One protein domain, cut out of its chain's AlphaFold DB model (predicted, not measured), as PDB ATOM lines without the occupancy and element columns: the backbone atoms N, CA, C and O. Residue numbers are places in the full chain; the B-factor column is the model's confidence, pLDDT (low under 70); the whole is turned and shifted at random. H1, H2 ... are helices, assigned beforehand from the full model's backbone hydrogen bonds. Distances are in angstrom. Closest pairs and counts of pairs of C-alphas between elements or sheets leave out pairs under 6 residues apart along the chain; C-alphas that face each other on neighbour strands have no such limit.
ATOM      1  N   GLU A  18      50.191   2.797 -52.504       51.50
ATOM      2  CA  GLU A  18      48.820   2.291 -52.496       51.50
ATOM      3  C   GLU A  18      47.940   3.529 -52.381       51.50
ATOM      4  O   GLU A  18      48.011   4.237 -51.374       51.50
ATOM      5  N   SER A  19      47.229   3.876 -53.457       64.44
ATOM      6  CA  SER A  19      46.437   5.097 -53.469       64.44
ATOM      7  C   SER A  19      45.472   5.006 -52.299       64.44
ATOM      8  O   SER A  19      44.772   4.000 -52.154       64.44
ATOM      9  N   TYR A  20      45.485   6.009 -51.427       80.19
ATOM     10  CA  TYR A  20      44.565   6.050 -50.306       80.19
ATOM     11  C   TYR A  20      43.129   5.957 -50.834       80.19
ATOM     12  O   TYR A  20      42.751   6.683 -51.753       80.19
ATOM     13  N   HIS A  21      42.348   5.039 -50.270       83.56
ATOM     14  CA  HIS A  21      40.925   4.919 -50.551       83.56
ATOM     15  C   HIS A  21      40.169   5.196 -49.260       83.56
ATOM     16  O   HIS A  21      40.387   4.519 -48.249       83.56
ATOM     17  N   SER A  22      39.281   6.188 -49.299       88.50
ATOM     18  CA  SER A  22      38.393   6.460 -48.178       88.50
ATOM     19  C   SER A  22      37.449   5.278 -47.969       88.50
ATOM     20  O   SER A  22      36.843   4.772 -48.913       88.50
ATOM     21  N   SER A  23      37.319   4.837 -46.720       90.81
ATOM     22  CA  SER A  23      36.292   3.878 -46.304       90.81
ATOM     23  C   SER A  23      34.991   4.563 -45.875       90.81
ATOM     24  O   SER A  23      34.071   3.894 -45.402       90.81
ATOM     25  N   PHE A  24      34.912   5.893 -46.000       93.88
ATOM     26  CA  PHE A  24      33.722   6.662 -45.679       93.88
ATOM     27  C   PHE A  24      32.640   6.460 -46.750       93.88
ATOM     28  O   PHE A  24      32.887   6.576 -47.947       93.88
ATOM     29  N   ASP A  25      31.423   6.152 -46.306       94.81
ATOM     30  CA  ASP A  25      30.268   5.934 -47.178       94.81
ATOM     31  C   ASP A  25      29.635   7.282 -47.559       94.81
ATOM     32  O   ASP A  25      28.717   7.755 -46.891       94.81
ATOM     33  N   PHE A  26      30.176   7.932 -48.594       96.00
ATOM     34  CA  PHE A  26      29.708   9.242 -49.070       96.00
ATOM     35  C   PHE A  26      28.243   9.219 -49.526       96.00
ATOM     36  O   PHE A  26      27.488  10.142 -49.202       96.00
ATOM     37  N   ASP A  27      27.827   8.143 -50.200       95.25
ATOM     38  CA  ASP A  27      26.475   7.972 -50.740       95.25
ATOM     39  C   ASP A  27      25.424   7.976 -49.628       95.25
ATOM     40  O   ASP A  27      24.396   8.651 -49.735       95.25
ATOM     41  N   LYS A  28      25.695   7.286 -48.512       96.88
ATOM     42  CA  LYS A  28      24.810   7.273 -47.337       96.88
ATOM     43  C   LYS A  28      24.543   8.664 -46.760       96.88
ATOM     44  O   LYS A  28      23.500   8.866 -46.137       96.88
ATOM     45  N   TYR A  29      25.476   9.599 -46.923       95.94
ATOM     46  CA  TYR A  29      25.334  10.979 -46.456       95.94
ATOM     47  C   TYR A  29      24.963  11.952 -47.579       95.94
ATOM     48  O   TYR A  29      25.087  13.161 -47.393       95.94
ATOM     49  N   GLU A  30      24.490  11.435 -48.716       95.62
ATOM     50  CA  GLU A  30      24.018  12.216 -49.864       95.62
ATOM     51  C   GLU A  30      25.104  13.132 -50.470       95.62
ATOM     52  O   GLU A  30      24.806  14.109 -51.160       95.62
ATOM     53  N   ILE A  31      26.387  12.812 -50.248       94.50
ATOM     54  CA  ILE A  31      27.517  13.546 -50.825       94.50
ATOM     55  C   ILE A  31      27.843  12.922 -52.180       94.50
ATOM     56  O   ILE A  31      28.487  11.883 -52.253       94.50
ATOM     57  N   THR A  32      27.398  13.572 -53.252       94.62
ATOM     58  CA  THR A  32      27.543  13.074 -54.635       94.62
ATOM     59  C   THR A  32      28.449  13.942 -55.511       94.62
ATOM     60  O   THR A  32      28.794  13.546 -56.621       94.62
ATOM     61  N   ASP A  33      28.851  15.124 -55.033       96.44
ATOM     62  CA  ASP A  33      29.772  16.005 -55.758       96.44
ATOM     63  C   ASP A  33      31.187  15.405 -55.764       96.44
ATOM     64  O   ASP A  33      31.857  15.335 -54.731       96.44
ATOM     65  N   GLU A  34      31.655  14.999 -56.946       94.44
ATOM     66  CA  GLU A  34      32.971  14.384 -57.144       94.44
ATOM     67  C   GLU A  34      34.135  15.268 -56.669       94.44
ATOM     68  O   GLU A  34      35.140  14.746 -56.177       94.44
ATOM     69  N   ASN A  35      34.023  16.598 -56.774       95.50
ATOM     70  CA  ASN A  35      35.076  17.499 -56.301       95.50
ATOM     71  C   ASN A  35      35.154  17.493 -54.774       95.50
ATOM     72  O   ASN A  35      36.254  17.455 -54.222       95.50
ATOM     73  N   VAL A  36      33.999  17.476 -54.101       95.62
ATOM     74  CA  VAL A  36      33.922  17.391 -52.635       95.62
ATOM     75  C   VAL A  36      34.474  16.052 -52.153       95.62
ATOM     76  O   VAL A  36      35.322  16.032 -51.263       95.62
ATOM     77  N   ILE A  37      34.060  14.940 -52.771       95.12
ATOM     78  CA  ILE A  37      34.561  13.597 -52.436       95.12
ATOM     79  C   ILE A  37      36.087  13.554 -52.566       95.12
ATOM     80  O   ILE A  37      36.780  13.063 -51.671       95.12
ATOM     81  N   LYS A  38      36.634  14.115 -53.650       93.38
ATOM     82  CA  LYS A  38      38.079  14.160 -53.885       93.38
ATOM     83  C   LYS A  38      38.820  15.001 -52.843       93.38
ATOM     84  O   LYS A  38      39.862  14.566 -52.356       93.38
ATOM     85  N   GLU A  39      38.311  16.183 -52.504       94.69
ATOM     86  CA  GLU A  39      38.925  17.067 -51.503       94.69
ATOM     87  C   GLU A  39      38.925  16.430 -50.108       94.69
ATOM     88  O   GLU A  39      39.957  16.428 -49.430       94.69
ATOM     89  N   VAL A  40      37.802  15.829 -49.703       95.44
ATOM     90  CA  VAL A  40      37.693  15.099 -48.433       95.44
ATOM     91  C   VAL A  40      38.668  13.925 -48.408       95.44
ATOM     92  O   VAL A  40      39.472  13.840 -47.486       95.44
ATOM     93  N   THR A  41      38.677  13.082 -49.444       93.75
ATOM     94  CA  THR A  41      39.583  11.922 -49.530       93.75
ATOM     95  C   THR A  41      41.058  12.333 -49.434       93.75
ATOM     96  O   THR A  41      41.830  11.707 -48.711       93.75
ATOM     97  N   GLN A  42      41.464  13.413 -50.113       92.50
ATOM     98  CA  GLN A  42      42.842  13.910 -50.030       92.50
ATOM     99  C   GLN A  42      43.176  14.440 -48.629       92.50
ATOM    100  O   GLN A  42      44.266  14.203 -48.109       92.50
ATOM    101  N   THR A  43      42.229  15.141 -48.008       94.38
ATOM    102  CA  THR A  43      42.395  15.682 -46.655       94.38
ATOM    103  C   THR A  43      42.482  14.562 -45.616       94.38
ATOM    104  O   THR A  43      43.276  14.645 -44.681       94.38
ATOM    105  N   GLU A  44      41.703  13.492 -45.773       94.06
ATOM    106  CA  GLU A  44      41.787  12.294 -44.937       94.06
ATOM    107  C   GLU A  44      43.175  11.650 -45.013       94.06
ATOM    108  O   GLU A  44      43.770  11.356 -43.972       94.06
ATOM    109  N   GLU A  45      43.718  11.486 -46.224       92.94
ATOM    110  CA  GLU A  45      45.077  10.978 -46.427       92.94
ATOM    111  C   GLU A  45      46.110  11.852 -45.697       92.94
ATOM    112  O   GLU A  45      46.934  11.339 -44.929       92.94
ATOM    113  N   ASP A  46      46.028  13.173 -45.869       92.56
ATOM    114  CA  ASP A  46      46.925  14.132 -45.221       92.56
ATOM    115  C   ASP A  46      46.843  14.027 -43.689       92.56
ATOM    116  O   ASP A  46      47.870  13.967 -43.002       92.56
ATOM    117  N   ILE A  47      45.630  13.934 -43.132       93.00
ATOM    118  CA  ILE A  47      45.403  13.750 -41.692       93.00
ATOM    119  C   ILE A  47      46.056  12.452 -41.202       93.00
ATOM    120  O   ILE A  47      46.733  12.460 -40.167       93.00
ATOM    121  N   GLN A  48      45.909  11.342 -41.934       89.00
ATOM    122  CA  GLN A  48      46.539  10.072 -41.566       89.00
ATOM    123  C   GLN A  48      48.069  10.165 -41.581       89.00
ATOM    124  O   GLN A  48      48.734   9.682 -40.656       89.00
ATOM    125  N   GLN A  49      48.648  10.812 -42.593       89.56
ATOM    126  CA  GLN A  49      50.096  11.005 -42.686       89.56
ATOM    127  C   GLN A  49      50.629  11.886 -41.546       89.56
ATOM    128  O   GLN A  49      51.641  11.543 -40.919       89.56
ATOM    129  N   ILE A  50      49.929  12.979 -41.220       91.31
ATOM    130  CA  ILE A  50      50.251  13.848 -40.078       91.31
ATOM    131  C   ILE A  50      50.179  13.050 -38.772       91.31
ATOM    132  O   ILE A  50      51.109  13.115 -37.964       91.31
ATOM    133  N   GLY A  51      49.132  12.243 -38.581       89.00
ATOM    134  CA  GLY A  51      48.977  11.349 -37.431       89.00
ATOM    135  C   GLY A  51      50.173  10.412 -37.245       89.00
ATOM    136  O   GLY A  51      50.800  10.409 -36.181       89.00
ATOM    137  N   LYS A  52      50.565   9.691 -38.305       88.69
ATOM    138  CA  LYS A  52      51.737   8.793 -38.317       88.69
ATOM    139  C   LYS A  52      53.034   9.527 -37.978       88.69
ATOM    140  O   LYS A  52      53.887   9.016 -37.245       88.69
ATOM    141  N   PHE A  53      53.210  10.739 -38.501       89.62
ATOM    142  CA  PHE A  53      54.377  11.560 -38.192       89.62
ATOM    143  C   PHE A  53      54.400  11.994 -36.719       89.62
ATOM    144  O   PHE A  53      55.428  11.844 -36.050       89.62
ATOM    145  N   MET A  54      53.271  12.477 -36.190       91.50
ATOM    146  CA  MET A  54      53.140  12.874 -34.786       91.50
ATOM    147  C   MET A  54      53.404  11.702 -33.839       91.50
ATOM    148  O   MET A  54      54.159  11.865 -32.882       91.50
ATOM    149  N   ALA A  55      52.872  10.515 -34.135       89.94
ATOM    150  CA  ALA A  55      53.117   9.288 -33.379       89.94
ATOM    151  C   ALA A  55      54.616   8.956 -33.267       89.94
ATOM    152  O   ALA A  55      55.144   8.730 -32.175       89.94
ATOM    153  N   LYS A  56      55.349   9.020 -34.388       91.75
ATOM    154  CA  LYS A  56      56.808   8.808 -34.407       91.75
ATOM    155  C   LYS A  56      57.555   9.857 -33.585       91.75
ATOM    156  O   LYS A  56      58.516   9.525 -32.888       91.75
ATOM    157  N   LYS A  57      57.123  11.119 -33.640       94.31
ATOM    158  CA  LYS A  57      57.726  12.203 -32.850       94.31
ATOM    159  C   LYS A  57      57.424  12.095 -31.359       94.31
ATOM    160  O   LYS A  57      58.330  12.315 -30.557       94.31
ATOM    161  N   ALA A  58      56.218  11.680 -30.988       92.00
ATOM    162  CA  ALA A  58      55.857  11.384 -29.607       92.00
ATOM    163  C   ALA A  58      56.709  10.234 -29.043       92.00
ATOM    164  O   ALA A  58      57.276  10.360 -27.957       92.00
ATOM    165  N   LEU A  59      56.917   9.169 -29.825       93.75
ATOM    166  CA  LEU A  59      57.800   8.067 -29.440       93.75
ATOM    167  C   LEU A  59      59.260   8.526 -29.251       93.75
ATOM    168  O   LEU A  59      59.912   8.170 -28.266       93.75
ATOM    169  N   GLU A  60      59.776   9.360 -30.163       96.06
ATOM    170  CA  GLU A  60      61.116   9.949 -30.044       96.06
ATOM    171  C   GLU A  60      61.256  10.804 -28.773       96.06
ATOM    172  O   GLU A  60      62.287  10.760 -28.093       96.06
ATOM    173  N   MET A  61      60.216  11.569 -28.440       96.56
ATOM    174  CA  MET A  61      60.149  12.367 -27.221       96.56
ATOM    175  C   MET A  61      60.154  11.480 -25.972       96.56
ATOM    176  O   MET A  61      60.954  11.733 -25.072       96.56
ATOM    177  N   GLY A  62      59.365  10.401 -25.945       97.38
ATOM    178  CA  GLY A  62      59.368   9.406 -24.867       97.38
ATOM    179  C   GLY A  62      60.762   8.846 -24.575       97.38
ATOM    180  O   GLY A  62      61.205   8.839 -23.424       97.38
ATOM    181  N   ARG A  63      61.520   8.498 -25.625       98.12
ATOM    182  CA  ARG A  63      62.925   8.062 -25.512       98.12
ATOM    183  C   ARG A  63      63.812   9.114 -24.843       98.12
ATOM    184  O   ARG A  63      64.602   8.795 -23.954       98.12
ATOM    185  N   LYS A  64      63.714  10.375 -25.280       98.25
ATOM    186  CA  LYS A  64      64.517  11.479 -24.722       98.25
ATOM    187  C   LYS A  64      64.143  11.747 -23.263       98.25
ATOM    188  O   LYS A  64      65.035  11.875 -22.429       98.25
ATOM    189  N   LEU A  65      62.850  11.755 -22.943       98.31
ATOM    190  CA  LEU A  65      62.346  11.910 -21.577       98.31
ATOM    191  C   LEU A  65      62.857  10.790 -20.665       98.31
ATOM    192  O   LEU A  65      63.371  11.079 -19.586       98.31
ATOM    193  N   LYS A  66      62.816   9.529 -21.120       98.00
ATOM    194  CA  LYS A  66      63.356   8.387 -20.368       98.00
ATOM    195  C   LYS A  66      64.852   8.535 -20.101       98.00
ATOM    196  O   LYS A  66      65.313   8.278 -18.990       98.00
ATOM    197  N   ARG A  67      65.616   8.997 -21.094       97.44
ATOM    198  CA  ARG A  67      67.054   9.243 -20.936       97.44
ATOM    199  C   ARG A  67      67.339  10.307 -19.876       97.44
ATOM    200  O   ARG A  67      68.211  10.103 -19.036       97.44
ATOM    201  N   ILE A  68      66.605  11.418 -19.888       97.56
ATOM    202  CA  ILE A  68      66.760  12.466 -18.871       97.56
ATOM    203  C   ILE A  68      66.319  11.964 -17.492       97.56
ATOM    204  O   ILE A  68      67.013  12.219 -16.513       97.56
ATOM    205  N   GLN A  69      65.238  11.182 -17.410       97.06
ATOM    206  CA  GLN A  69      64.817  10.531 -16.167       97.06
ATOM    207  C   GLN A  69      65.942   9.671 -15.568       97.06
ATOM    208  O   GLN A  69      66.174   9.728 -14.364       97.06
ATOM    209  N   GLN A  70      66.667   8.908 -16.395       95.62
ATOM    210  CA  GLN A  70      67.817   8.111 -15.952       95.62
ATOM    211  C   GLN A  70      68.977   8.986 -15.465       95.62
ATOM    212  O   GLN A  70      69.534   8.708 -14.407       95.62
ATOM    213  N   ILE A  71      69.323  10.051 -16.193       96.25
ATOM    214  CA  ILE A  71      70.394  10.982 -15.790       96.25
ATOM    215  C   ILE A  71      70.063  11.612 -14.431       96.25
ATOM    216  O   ILE A  71      70.882  11.591 -13.516       96.25
ATOM    217  N   LEU A  72      68.831  12.100 -14.276       96.31
ATOM    218  CA  LEU A  72      68.378  12.786 -13.068       96.31
ATOM    219  C   LEU A  72      68.049  11.839 -11.901       96.31
ATOM    220  O   LEU A  72      67.784  12.317 -10.802       96.31
ATOM    221  N   SER A  73      68.087  10.515 -12.102       92.12
ATOM    222  CA  SER A  73      67.754   9.523 -11.064       92.12
ATOM    223  C   SER A  73      68.736   9.493  -9.888       92.12
ATOM    224  O   SER A  73      68.358   9.093  -8.794       92.12
ATOM    225  N   SER A  74      69.976   9.944 -10.107       91.50
ATOM    226  CA  SER A  74      71.025  10.037  -9.081       91.50
ATOM    227  C   SER A  74      70.991  11.346  -8.276       91.50
ATOM    228  O   SER A  74      71.806  11.543  -7.376       91.50
ATOM    229  N   HIS A  75      70.056  12.245  -8.591       93.62
ATOM    230  CA  HIS A  75      69.890  13.540  -7.934       93.62
ATOM    231  C   HIS A  75      68.710  13.517  -6.949       93.62
ATOM    232  O   HIS A  75      68.047  12.498  -6.768       93.62
ATOM    233  N   GLY A  76      68.438  14.651  -6.294       91.25
ATOM    234  CA  GLY A  76      67.385  14.755  -5.282       91.25
ATOM    235  C   GLY A  76      66.014  14.273  -5.773       91.25
ATOM    236  O   GLY A  76      65.640  14.457  -6.937       91.25
ATOM    237  N   THR A  77      65.233  13.671  -4.876       91.88
ATOM    238  CA  THR A  77      63.875  13.203  -5.175       91.88
ATOM    239  C   THR A  77      63.037  14.324  -5.790       91.88
ATOM    240  O   THR A  77      63.001  15.441  -5.285       91.88
ATOM    241  N   GLY A  78      62.360  14.030  -6.901       93.56
ATOM    242  CA  GLY A  78      61.526  15.008  -7.607       93.56
ATOM    243  C   GLY A  78      62.271  15.903  -8.606       93.56
ATOM    244  O   GLY A  78      61.606  16.648  -9.321       93.56
ATOM    245  N   THR A  79      63.598  15.785  -8.749       96.94
ATOM    246  CA  THR A  79      64.386  16.587  -9.713       96.94
ATOM    247  C   THR A  79      63.861  16.454 -11.145       96.94
ATOM    248  O   THR A  79      63.684  17.454 -11.833       96.94
ATOM    249  N   PHE A  80      63.537  15.235 -11.589       97.62
ATOM    250  CA  PHE A  80      62.956  15.015 -12.919       97.62
ATOM    251  C   PHE A  80      61.621  15.753 -13.108       97.62
ATOM    252  O   PHE A  80      61.389  16.339 -14.163       97.62
ATOM    253  N   VAL A  81      60.775  15.768 -12.071       97.19
ATOM    254  CA  VAL A  81      59.468  16.444 -12.088       97.19
ATOM    255  C   VAL A  81      59.629  17.955 -12.150       97.19
ATOM    256  O   VAL A  81      59.012  18.602 -12.991       97.19
ATOM    257  N   ALA A  82      60.501  18.516 -11.313       97.50
ATOM    258  CA  ALA A  82      60.819  19.939 -11.352       97.50
ATOM    259  C   ALA A  82      61.374  20.358 -12.724       97.50
ATOM    260  O   ALA A  82      60.966  21.383 -13.269       97.50
ATOM    261  N   TRP A  83      62.248  19.533 -13.314       98.25
ATOM    262  CA  TRP A  83      62.833  19.794 -14.625       98.25
ATOM    263  C   TRP A  83      61.779  19.851 -15.736       98.25
ATOM    264  O   TRP A  83      61.708  20.862 -16.432       98.25
ATOM    265  N   PHE A  84      60.923  18.836 -15.901       97.69
ATOM    266  CA  PHE A  84      59.941  18.887 -16.992       97.69
ATOM    267  C   PHE A  84      58.841  19.933 -16.746       97.69
ATOM    268  O   PHE A  84      58.350  20.526 -17.706       97.69
ATOM    269  N   ASN A  85      58.506  20.230 -15.484       97.62
ATOM    270  CA  ASN A  85      57.590  21.324 -15.151       97.62
ATOM    271  C   ASN A  85      58.167  22.686 -15.570       97.62
ATOM    272  O   ASN A  85      57.423  23.538 -16.046       97.62
ATOM    273  N   SER A  86      59.488  22.884 -15.457       97.56
ATOM    274  CA  SER A  86      60.150  24.114 -15.927       97.56
ATOM    275  C   SER A  86      60.073  24.308 -17.447       97.56
ATOM    276  O   SER A  86      60.180  25.432 -17.929       97.56
ATOM    277  N   LEU A  87      59.833  23.228 -18.201       97.31
ATOM    278  CA  LEU A  87      59.594  23.254 -19.647       97.31
ATOM    279  C   LEU A  87      58.106  23.431 -20.006       97.31
ATOM    280  O   LEU A  87      57.767  23.454 -21.186       97.31
ATOM    281  N   GLY A  88      57.215  23.511 -19.012       97.19
ATOM    282  CA  GLY A  88      55.765  23.577 -19.214       97.19
ATOM    283  C   GLY A  88      55.131  22.257 -19.661       97.19
ATOM    284  O   GLY A  88      54.037  22.266 -20.222       97.19
ATOM    285  N   LEU A  89      55.803  21.118 -19.453       97.19
ATOM    286  CA  LEU A  89      55.283  19.814 -19.860       97.19
ATOM    287  C   LEU A  89      54.305  19.251 -18.825       97.19
ATOM    288  O   LEU A  89      54.588  19.225 -17.629       97.19
ATOM    289  N   ASP A  90      53.176  18.736 -19.308       96.69
ATOM    290  CA  ASP A  90      52.196  18.054 -18.468       96.69
ATOM    291  C   ASP A  90      52.739  16.716 -17.937       96.69
ATOM    292  O   ASP A  90      53.292  15.896 -18.677       96.69
ATOM    293  N   LYS A  91      52.515  16.462 -16.644       96.06
ATOM    294  CA  LYS A  91      52.955  15.242 -15.963       96.06
ATOM    295  C   LYS A  91      52.396  13.986 -16.633       96.06
ATOM    296  O   LYS A  91      53.143  13.030 -16.851       96.06
ATOM    297  N   ASN A  92      51.100  13.964 -16.943       94.56
ATOM    298  CA  ASN A  92      50.460  12.773 -17.501       94.56
ATOM    299  C   ASN A  92      50.994  12.482 -18.906       94.56
ATOM    300  O   ASN A  92      51.286  11.330 -19.222       94.56
ATOM    301  N   MET A  93      51.196  13.519 -19.718       95.00
ATOM    302  CA  MET A  93      51.847  13.427 -21.021       95.00
ATOM    303  C   MET A  93      53.267  12.865 -20.913       95.00
ATOM    304  O   MET A  93      53.567  11.877 -21.580       95.00
ATOM    305  N   VAL A  94      54.110  13.413 -20.032       97.19
ATOM    306  CA  VAL A  94      55.501  12.955 -19.870       97.19
ATOM    307  C   VAL A  94      55.561  11.471 -19.524       97.19
ATOM    308  O   VAL A  94      56.264  10.706 -20.186       97.19
ATOM    309  N   TYR A  95      54.814  11.038 -18.505       96.00
ATOM    310  CA  TYR A  95      54.840   9.635 -18.088       96.00
ATOM    311  C   TYR A  95      54.181   8.702 -19.106       96.00
ATOM    312  O   TYR A  95      54.623   7.561 -19.244       96.00
ATOM    313  N   ARG A  96      53.172   9.172 -19.848       94.81
ATOM    314  CA  ARG A  96      52.560   8.405 -20.937       94.81
ATOM    315  C   ARG A  96      53.549   8.158 -22.070       94.81
ATOM    316  O   ARG A  96      53.671   7.016 -22.502       94.81
ATOM    317  N   GLU A  97      54.280   9.175 -22.521       95.94
ATOM    318  CA  GLU A  97      55.239   8.994 -23.618       95.94
ATOM    319  C   GLU A  97      56.469   8.186 -23.189       95.94
ATOM    320  O   GLU A  97      56.963   7.366 -23.963       95.94
ATOM    321  N   ILE A  98      56.924   8.331 -21.939       96.94
ATOM    322  CA  ILE A  98      57.932   7.423 -21.370       96.94
ATOM    323  C   ILE A  98      57.424   5.982 -21.401       96.94
ATOM    324  O   ILE A  98      58.138   5.093 -21.857       96.94
ATOM    325  N   ASN A  99      56.192   5.744 -20.951       94.81
ATOM    326  CA  ASN A  99      55.641   4.397 -20.926       94.81
ATOM    327  C   ASN A  99      55.465   3.811 -22.334       94.81
ATOM    328  O   ASN A  99      55.781   2.644 -22.542       94.81
ATOM    329  N   ARG A 100      55.012   4.614 -23.304       95.12
ATOM    330  CA  ARG A 100      54.930   4.214 -24.717       95.12
ATOM    331  C   ARG A 100      56.305   3.800 -25.246       95.12
ATOM    332  O   ARG A 100      56.419   2.761 -25.889       95.12
ATOM    333  N   TRP A 101      57.352   4.567 -24.930       96.62
ATOM    334  CA  TRP A 101      58.727   4.210 -25.282       96.62
ATOM    335  C   TRP A 101      59.182   2.895 -24.635       96.62
ATOM    336  O   TRP A 101      59.733   2.045 -25.324       96.62
ATOM    337  N   GLU A 102      58.929   2.700 -23.340       94.12
ATOM    338  CA  GLU A 102      59.287   1.460 -22.634       94.12
ATOM    339  C   GLU A 102      58.598   0.233 -23.247       94.12
ATOM    340  O   GLU A 102      59.230  -0.808 -23.417       94.12
ATOM    341  N   GLN A 103      57.322   0.353 -23.631       91.44
ATOM    342  CA  GLN A 103      56.610  -0.722 -24.326       91.44
ATOM    343  C   GLN A 103      57.207  -0.987 -25.714       91.44
ATOM    344  O   GLN A 103      57.432  -2.141 -26.071       91.44
ATOM    345  N   PHE A 104      57.525   0.059 -26.481       92.12
ATOM    346  CA  PHE A 104      58.193  -0.088 -27.778       92.12
ATOM    347  C   PHE A 104      59.559  -0.773 -27.645       92.12
ATOM    348  O   PHE A 104      59.909  -1.638 -28.445       92.12
ATOM    349  N   GLU A 105      60.334  -0.414 -26.623       90.81
ATOM    350  CA  GLU A 105      61.624  -1.035 -26.341       90.81
ATOM    351  C   GLU A 105      61.481  -2.507 -25.942       90.81
ATOM    352  O   GLU A 105      62.293  -3.328 -26.370       90.81
ATOM    353  N   LYS A 106      60.439  -2.838 -25.174       87.56
ATOM    354  CA  LYS A 106      60.155  -4.200 -24.725       87.56
ATOM    355  C   LYS A 106      59.710  -5.119 -25.864       87.56
ATOM    356  O   LYS A 106      60.309  -6.171 -26.039       87.56
ATOM    357  N   TYR A 107      58.682  -4.728 -26.618       84.69
ATOM    358  CA  TYR A 107      58.042  -5.596 -27.619       84.69
ATOM    359  C   TYR A 107      58.590  -5.412 -29.036       84.69
ATOM    360  O   TYR A 107      58.206  -6.135 -29.945       84.69
ATOM    361  N   ARG A 108      59.435  -4.395 -29.266       84.44
ATOM    362  CA  ARG A 108      60.022  -4.069 -30.582       84.44
ATOM    363  C   ARG A 108      58.993  -3.913 -31.711       84.44
ATOM    364  O   ARG A 108      59.341  -4.027 -32.883       84.44
ATOM    365  N   ASN A 109      57.748  -3.578 -31.368       83.31
ATOM    366  CA  ASN A 109      56.650  -3.444 -32.316       83.31
ATOM    367  C   ASN A 109      56.408  -1.959 -32.679       83.31
ATOM    368  O   ASN A 109      56.048  -1.171 -31.798       83.31
ATOM    369  N   PRO A 110      56.568  -1.551 -33.954       85.12
ATOM    370  CA  PRO A 110      56.377  -0.164 -34.387       85.12
ATOM    371  C   PRO A 110      54.945   0.356 -34.231       85.12
ATOM    372  O   PRO A 110      54.777   1.560 -34.034       85.12
ATOM    373  N   ALA A 111      53.933  -0.514 -34.230       87.50
ATOM    374  CA  ALA A 111      52.537  -0.114 -34.057       87.50
ATOM    375  C   ALA A 111      52.258   0.520 -32.679       87.50
ATOM    376  O   ALA A 111      51.319   1.299 -32.521       87.50
ATOM    377  N   ILE A 112      53.133   0.302 -31.689       88.31
ATOM    378  CA  ILE A 112      53.079   0.974 -30.379       88.31
ATOM    379  C   ILE A 112      53.164   2.499 -30.512       88.31
ATOM    380  O   ILE A 112      52.611   3.221 -29.680       88.31
ATOM    381  N   ALA A 113      53.825   3.016 -31.551       89.69
ATOM    382  CA  ALA A 113      53.884   4.453 -31.797       89.69
ATOM    383  C   ALA A 113      52.484   5.052 -32.001       89.69
ATOM    384  O   ALA A 113      52.212   6.144 -31.507       89.69
ATOM    385  N   GLU A 114      51.599   4.317 -32.675       89.75
ATOM    386  CA  GLU A 114      50.276   4.773 -33.121       89.75
ATOM    387  C   GLU A 114      49.139   4.247 -32.231       89.75
ATOM    388  O   GLU A 114      48.034   4.785 -32.246       89.75
ATOM    389  N   ALA A 115      49.417   3.249 -31.387       90.00
ATOM    390  CA  ALA A 115      48.438   2.646 -30.493       90.00
ATOM    391  C   ALA A 115      47.730   3.669 -29.584       90.00
ATOM    392  O   ALA A 115      48.326   4.631 -29.074       90.00
ATOM    393  N   SER A 116      46.445   3.426 -29.322       88.88
ATOM    394  CA  SER A 116      45.658   4.261 -28.415       88.88
ATOM    395  C   SER A 116      46.182   4.179 -26.975       88.88
ATOM    396  O   SER A 116      46.750   3.168 -26.554       88.88
ATOM    397  N   VAL A 117      45.939   5.223 -26.176       88.81
ATOM    398  CA  VAL A 117      46.297   5.229 -24.742       88.81
ATOM    399  C   VAL A 117      45.650   4.054 -24.011       88.81
ATOM    400  O   VAL A 117      46.310   3.374 -23.231       88.81
ATOM    401  N   ARG A 118      44.383   3.762 -24.322       89.94
ATOM    402  CA  ARG A 118      43.631   2.648 -23.734       89.94
ATOM    403  C   ARG A 118      44.267   1.296 -24.055       89.94
ATOM    404  O   ARG A 118      44.370   0.456 -23.167       89.94
ATOM    405  N   THR A 119      44.705   1.102 -25.298       91.12
ATOM    406  CA  THR A 119      45.388  -0.124 -25.738       91.12
ATOM    407  C   THR A 119      46.684  -0.325 -24.956       91.12
ATOM    408  O   THR A 119      46.904  -1.388 -24.382       91.12
ATOM    409  N   LEU A 120      47.507   0.721 -24.849       90.19
ATOM    410  CA  LEU A 120      48.770   0.665 -24.109       90.19
ATOM    411  C   LEU A 120      48.565   0.441 -22.607       90.19
ATOM    412  O   LEU A 120      49.340  -0.282 -21.981       90.19
ATOM    413  N   GLU A 121      47.532   1.040 -22.015       90.81
ATOM    414  CA  GLU A 121      47.176   0.794 -20.616       90.81
ATOM    415  C   GLU A 121      46.711  -0.644 -20.381       90.81
ATOM    416  O   GLU A 121      47.068  -1.232 -19.359       90.81
ATOM    417  N   TYR A 122      45.932  -1.211 -21.306       90.88
ATOM    418  CA  TYR A 122      45.489  -2.600 -21.229       90.88
ATOM    419  C   TYR A 122      46.678  -3.564 -21.280       90.88
ATOM    420  O   TYR A 122      46.809  -4.403 -20.388       90.88
ATOM    421  N   ILE A 123      47.574  -3.393 -22.259       89.69
ATOM    422  CA  ILE A 123      48.792  -4.206 -22.394       89.69
ATOM    423  C   ILE A 123      49.632  -4.100 -21.119       89.69
ATOM    424  O   ILE A 123      50.025  -5.109 -20.543       89.69
ATOM    425  N   LYS A 124      49.837  -2.881 -20.605       88.56
ATOM    426  CA  LYS A 124      50.598  -2.656 -19.370       88.56
ATOM    427  C   LYS A 124      49.993  -3.371 -18.159       88.56
ATOM    428  O   LYS A 124      50.735  -3.957 -17.377       88.56
ATOM    429  N   LYS A 125      48.672  -3.297 -17.973       88.69
ATOM    430  CA  LYS A 125      47.972  -3.912 -16.828       88.69
ATOM    431  C   LYS A 125      47.952  -5.439 -16.893       88.69
ATOM    432  O   LYS A 125      47.878  -6.075 -15.848       88.69
ATOM    433  N   ASN A 126      48.016  -6.007 -18.095       86.12
ATOM    434  CA  ASN A 126      47.923  -7.448 -18.329       86.12
ATOM    435  C   ASN A 126      49.236  -8.058 -18.837       86.12
ATOM    436  O   ASN A 126      49.236  -9.170 -19.348       86.12
ATOM    437  N   ASN A 127      50.357  -7.357 -18.671       80.88
ATOM    438  CA  ASN A 127      51.648  -7.767 -19.212       80.88
ATOM    439  C   ASN A 127      52.116  -9.162 -18.745       80.88
ATOM    440  O   ASN A 127      52.878  -9.810 -19.449       80.88
ATOM    441  N   ASP A 128      51.687  -9.614 -17.568       81.81
ATOM    442  CA  ASP A 128      52.079 -10.927 -17.035       81.81
ATOM    443  C   ASP A 128      51.133 -12.055 -17.482       81.81
ATOM    444  O   ASP A 128      51.357 -13.216 -17.155       81.81
ATOM    445  N   LYS A 129      50.047 -11.707 -18.182       82.62
ATOM    446  CA  LYS A 129      48.994 -12.628 -18.629       82.62
ATOM    447  C   LYS A 129      48.908 -12.743 -20.144       82.62
ATOM    448  O   LYS A 129      48.476 -13.778 -20.621       82.62
ATOM    449  N   LEU A 130      49.254 -11.674 -20.860       83.62
ATOM    450  CA  LEU A 130      49.219 -11.650 -22.314       83.62
ATOM    451  C   LEU A 130      50.468 -12.307 -22.885       83.62
ATOM    452  O   LEU A 130      51.590 -11.965 -22.498       83.62
ATOM    453  N   GLU A 131      50.269 -13.185 -23.856       83.94
ATOM    454  CA  GLU A 131      51.360 -13.679 -24.683       83.94
ATOM    455  C   GLU A 131      51.802 -12.614 -25.695       83.94
ATOM    456  O   GLU A 131      51.040 -11.732 -26.100       83.94
ATOM    457  N   GLU A 132      53.054 -12.694 -26.149       79.38
ATOM    458  CA  GLU A 132      53.590 -11.752 -27.138       79.38
ATOM    459  C   GLU A 132      52.778 -11.767 -28.446       79.38
ATOM    460  O   GLU A 132      52.551 -10.712 -29.039       79.38
ATOM    461  N   ALA A 133      52.264 -12.935 -28.845       82.44
ATOM    462  CA  ALA A 133      51.392 -13.086 -30.008       82.44
ATOM    463  C   ALA A 133      50.075 -12.303 -29.863       82.44
ATOM    464  O   ALA A 133      49.684 -11.593 -30.786       82.44
ATOM    465  N   GLU A 134      49.433 -12.356 -28.693       84.88
ATOM    466  CA  GLU A 134      48.202 -11.603 -28.420       84.88
ATOM    467  C   GLU A 134      48.458 -10.092 -28.446       84.88
ATOM    468  O   GLU A 134      47.645  -9.314 -28.942       84.88
ATOM    469  N   ILE A 135      49.618  -9.654 -27.949       83.75
ATOM    470  CA  ILE A 135      50.018  -8.242 -27.989       83.75
ATOM    471  C   ILE A 135      50.206  -7.776 -29.435       83.75
ATOM    472  O   ILE A 135      49.742  -6.690 -29.787       83.75
ATOM    473  N   VAL A 136      50.862  -8.580 -30.278       83.31
ATOM    474  CA  VAL A 136      51.003  -8.286 -31.711       83.31
ATOM    475  C   VAL A 136      49.634  -8.195 -32.372       83.31
ATOM    476  O   VAL A 136      49.377  -7.220 -33.075       83.31
ATOM    477  N   GLU A 137      48.739  -9.140 -32.087       84.69
ATOM    478  CA  GLU A 137      47.393  -9.166 -32.654       84.69
ATOM    479  C   GLU A 137      46.597  -7.905 -32.277       84.69
ATOM    480  O   GLU A 137      46.002  -7.265 -33.145       84.69
ATOM    481  N   ILE A 138      46.629  -7.487 -31.005       86.50
ATOM    482  CA  ILE A 138      45.976  -6.254 -30.529       86.50
ATOM    483  C   ILE A 138      46.532  -5.008 -31.237       86.50
ATOM    484  O   ILE A 138      45.794  -4.050 -31.466       86.50
ATOM    485  N   LEU A 139      47.834  -4.986 -31.524       85.69
ATOM    486  CA  LEU A 139      48.527  -3.827 -32.089       85.69
ATOM    487  C   LEU A 139      48.464  -3.753 -33.619       85.69
ATOM    488  O   LEU A 139      48.748  -2.693 -34.169       85.69
ATOM    489  N   GLU A 140      48.116  -4.847 -34.293       83.00
ATOM    490  CA  GLU A 140      48.092  -4.957 -35.756       83.00
ATOM    491  C   GLU A 140      47.108  -3.980 -36.413       83.00
ATOM    492  O   GLU A 140      47.463  -3.311 -37.381       83.00
ATOM    493  N   ASP A 141      45.901  -3.854 -35.852       79.38
ATOM    494  CA  ASP A 141      44.881  -2.922 -36.331       79.38
ATOM    495  C   ASP A 141      44.310  -2.095 -35.166       79.38
ATOM    496  O   ASP A 141      43.569  -2.625 -34.326       79.38
ATOM    497  N   PRO A 142      44.604  -0.782 -35.106       77.38
ATOM    498  CA  PRO A 142      44.053   0.114 -34.097       77.38
ATOM    499  C   PRO A 142      42.517   0.151 -34.038       77.38
ATOM    500  O   PRO A 142      41.975   0.384 -32.954       77.38
ATOM    501  N   LEU A 143      41.816  -0.062 -35.160       78.19
ATOM    502  CA  LEU A 143      40.349  -0.053 -35.224       78.19
ATOM    503  C   LEU A 143      39.751  -1.304 -34.571       78.19
ATOM    504  O   LEU A 143      38.743  -1.222 -33.864       78.19
ATOM    505  N   GLU A 144      40.406  -2.449 -34.750       85.31
ATOM    506  CA  GLU A 144      39.967  -3.740 -34.211       85.31
ATOM    507  C   GLU A 144      40.556  -4.056 -32.830       85.31
ATOM    508  O   GLU A 144      40.044  -4.929 -32.126       85.31
ATOM    509  N   ALA A 145      41.563  -3.302 -32.375       86.62
ATOM    510  CA  ALA A 145      42.220  -3.488 -31.080       86.62
ATOM    511  C   ALA A 145      41.221  -3.623 -29.918       86.62
ATOM    512  O   ALA A 145      41.368  -4.480 -29.048       86.62
ATOM    513  N   ALA A 146      40.163  -2.804 -29.902       85.69
ATOM    514  CA  ALA A 146      39.141  -2.861 -28.860       85.69
ATOM    515  C   ALA A 146      38.285  -4.139 -28.909       85.69
ATOM    516  O   ALA A 146      37.834  -4.594 -27.855       85.69
ATOM    517  N   LYS A 147      38.033  -4.700 -30.099       87.75
ATOM    518  CA  LYS A 147      37.312  -5.973 -30.244       87.75
ATOM    519  C   LYS A 147      38.207  -7.135 -29.827       87.75
ATOM    520  O   LYS A 147      37.806  -7.897 -28.952       87.75
ATOM    521  N   LYS A 148      39.448  -7.171 -30.323       87.88
ATOM    522  CA  LYS A 148      40.465  -8.171 -29.958       87.88
ATOM    523  C   LYS A 148      40.692  -8.236 -28.441       87.88
ATOM    524  O   LYS A 148      40.639  -9.308 -27.848       87.88
ATOM    525  N   ILE A 149      40.809  -7.082 -27.773       88.81
ATOM    526  CA  ILE A 149      40.902  -7.008 -26.302       88.81
ATOM    527  C   ILE A 149      39.701  -7.687 -25.620       88.81
ATOM    528  O   ILE A 149      39.888  -8.463 -24.685       88.81
ATOM    529  N   LYS A 150      38.470  -7.428 -26.080       88.19
ATOM    530  CA  LYS A 150      37.265  -8.042 -25.495       88.19
ATOM    531  C   LYS A 150      37.223  -9.554 -25.695       88.19
ATOM    532  O   LYS A 150      36.740 -10.262 -24.815       88.19
ATOM    533  N   GLU A 151      37.684 -10.044 -26.840       87.81
ATOM    534  CA  GLU A 151      37.734 -11.480 -27.130       87.81
ATOM    535  C   GLU A 151      38.722 -12.198 -26.211       87.81
ATOM    536  O   GLU A 151      38.369 -13.223 -25.627       87.81
ATOM    537  N   ILE A 152      39.906 -11.620 -25.999       85.25
ATOM    538  CA  ILE A 152      40.909 -12.137 -25.056       85.25
ATOM    539  C   ILE A 152      40.354 -12.140 -23.624       85.25
ATOM    540  O   ILE A 152      40.422 -13.153 -22.927       85.25
ATOM    541  N   GLU A 153      39.722 -11.044 -23.188       85.50
ATOM    542  CA  GLU A 153      39.084 -10.976 -21.864       85.50
ATOM    543  C   GLU A 153      37.976 -12.026 -21.684       85.50
ATOM    544  O   GLU A 153      37.764 -12.516 -20.571       85.50
ATOM    545  N   LYS A 154      37.243 -12.357 -22.754       85.69
ATOM    546  CA  LYS A 154      36.183 -13.368 -22.723       85.69
ATOM    547  C   LYS A 154      36.763 -14.778 -22.615       85.69
ATOM    548  O   LYS A 154      36.344 -15.510 -21.722       85.69
ATOM    549  N   LYS A 155      37.762 -15.115 -23.439       79.19
ATOM    550  CA  LYS A 155      38.474 -16.405 -23.370       79.19
ATOM    551  C   LYS A 155      39.043 -16.651 -21.971       79.19
ATOM    552  O   LYS A 155      38.782 -17.689 -21.372       79.19
ATOM    553  N   GLY A 156      39.706 -15.647 -21.391       72.75
ATOM    554  CA  GLY A 156      40.254 -15.756 -20.038       72.75
ATOM    555  C   GLY A 156      39.195 -15.979 -18.948       72.75
ATOM    556  O   GLY A 156      39.478 -16.631 -17.946       72.75
ATOM    557  N   LYS A 157      37.963 -15.475 -19.113       71.94
ATOM    558  CA  LYS A 157      36.859 -15.745 -18.171       71.94
ATOM    559  C   LYS A 157      36.334 -17.173 -18.296       71.94
ATOM    560  O   LYS A 157      36.120 -17.809 -17.268       71.94
ATOM    561  N   GLU A 158      36.170 -17.664 -19.522       68.25
ATOM    562  CA  GLU A 158      35.708 -19.031 -19.796       68.25
ATOM    563  C   GLU A 158      36.698 -20.073 -19.240       68.25
ATOM    564  O   GLU A 158      36.291 -21.027 -18.579       68.25
ATOM    565  N   GLU A 159      38.010 -19.854 -19.388       60.84
ATOM    566  CA  GLU A 159      39.037 -20.736 -18.810       60.84
ATOM    567  C   GLU A 159      39.033 -20.751 -17.271       60.84
ATOM    568  O   GLU A 159      39.214 -21.800 -16.642       60.84
TER     569      GLU A 159
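AT A GLANCE: This is residues 18 to 159 of the 202 residues of an uncharacterized protein of Leptotrichia sp. oral taxon 417 (UniProt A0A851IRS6). One very long helix, H1, makes the longest axis, and H3 crosses its second half nearly at a right angle. Beyond H3 the short helices H4, H5 and H6 and the last helix, H7, make a loose head to one side of H1, while H2 folds back at the end of H1. The 142 printed residues hold seven named helices, H1 to H7 in order, and no named strand: all helix. The whole is loose and flat, with a radius of gyration of the C-alphas of 19.6 A and spans of 63 by 47 by 24 A.

HOW THE PARTS SIT: Start at residues 18 to 33, with no named element; H1, residues 34 to 72, follows. Its residues 68 to 72 touch H2, residues 79 to 86, in a helical hairpin at a steep tilt of 40 degrees, opposite ways; the closest C-alphas, of Gln 69 and Phe 80, are 5.8 A apart. The hub is H3, residues 91 to 107, which touches H1 about perpendicular, at 90 degrees, with C-alphas 62 and 98 closest at 4.3 A. H4, residues 110 to 113, touches H3, closest at C-alphas 104 and 112, 5.8 A. H5, residues 117 to 125, and H6, residues 132 to 140, form a hairpin but only just touch, with 3 pairs of C-alphas within 8 A, closest 123 and 135 at 7.0 A. H7, residues 145 to 159, touches H6 with residues 145 to 149 alone, C-alphas 138 and 145 being closest at 4.7 A. Every O i to N i+4 pair is within hydrogen-bond range in H1, H2, H3, H5, H6 and H7; H4 is too short for one.

IN THESE COORDINATES: Find C-alpha 34 at (32.971, 14.384, -57.144); H1 runs 56.6 A to C-alpha 72. H3 spans 24.4 A, and H7 21.4 A, ending at (39.037, -20.736, -18.810).

THE WHOLE: The C-alphas farthest apart, of Thr 32 and Gly 76, are 63.5 A apart. The printed part has no cut and no long link. Residues 18 to 19 and 158 to 159 are under pLDDT 70.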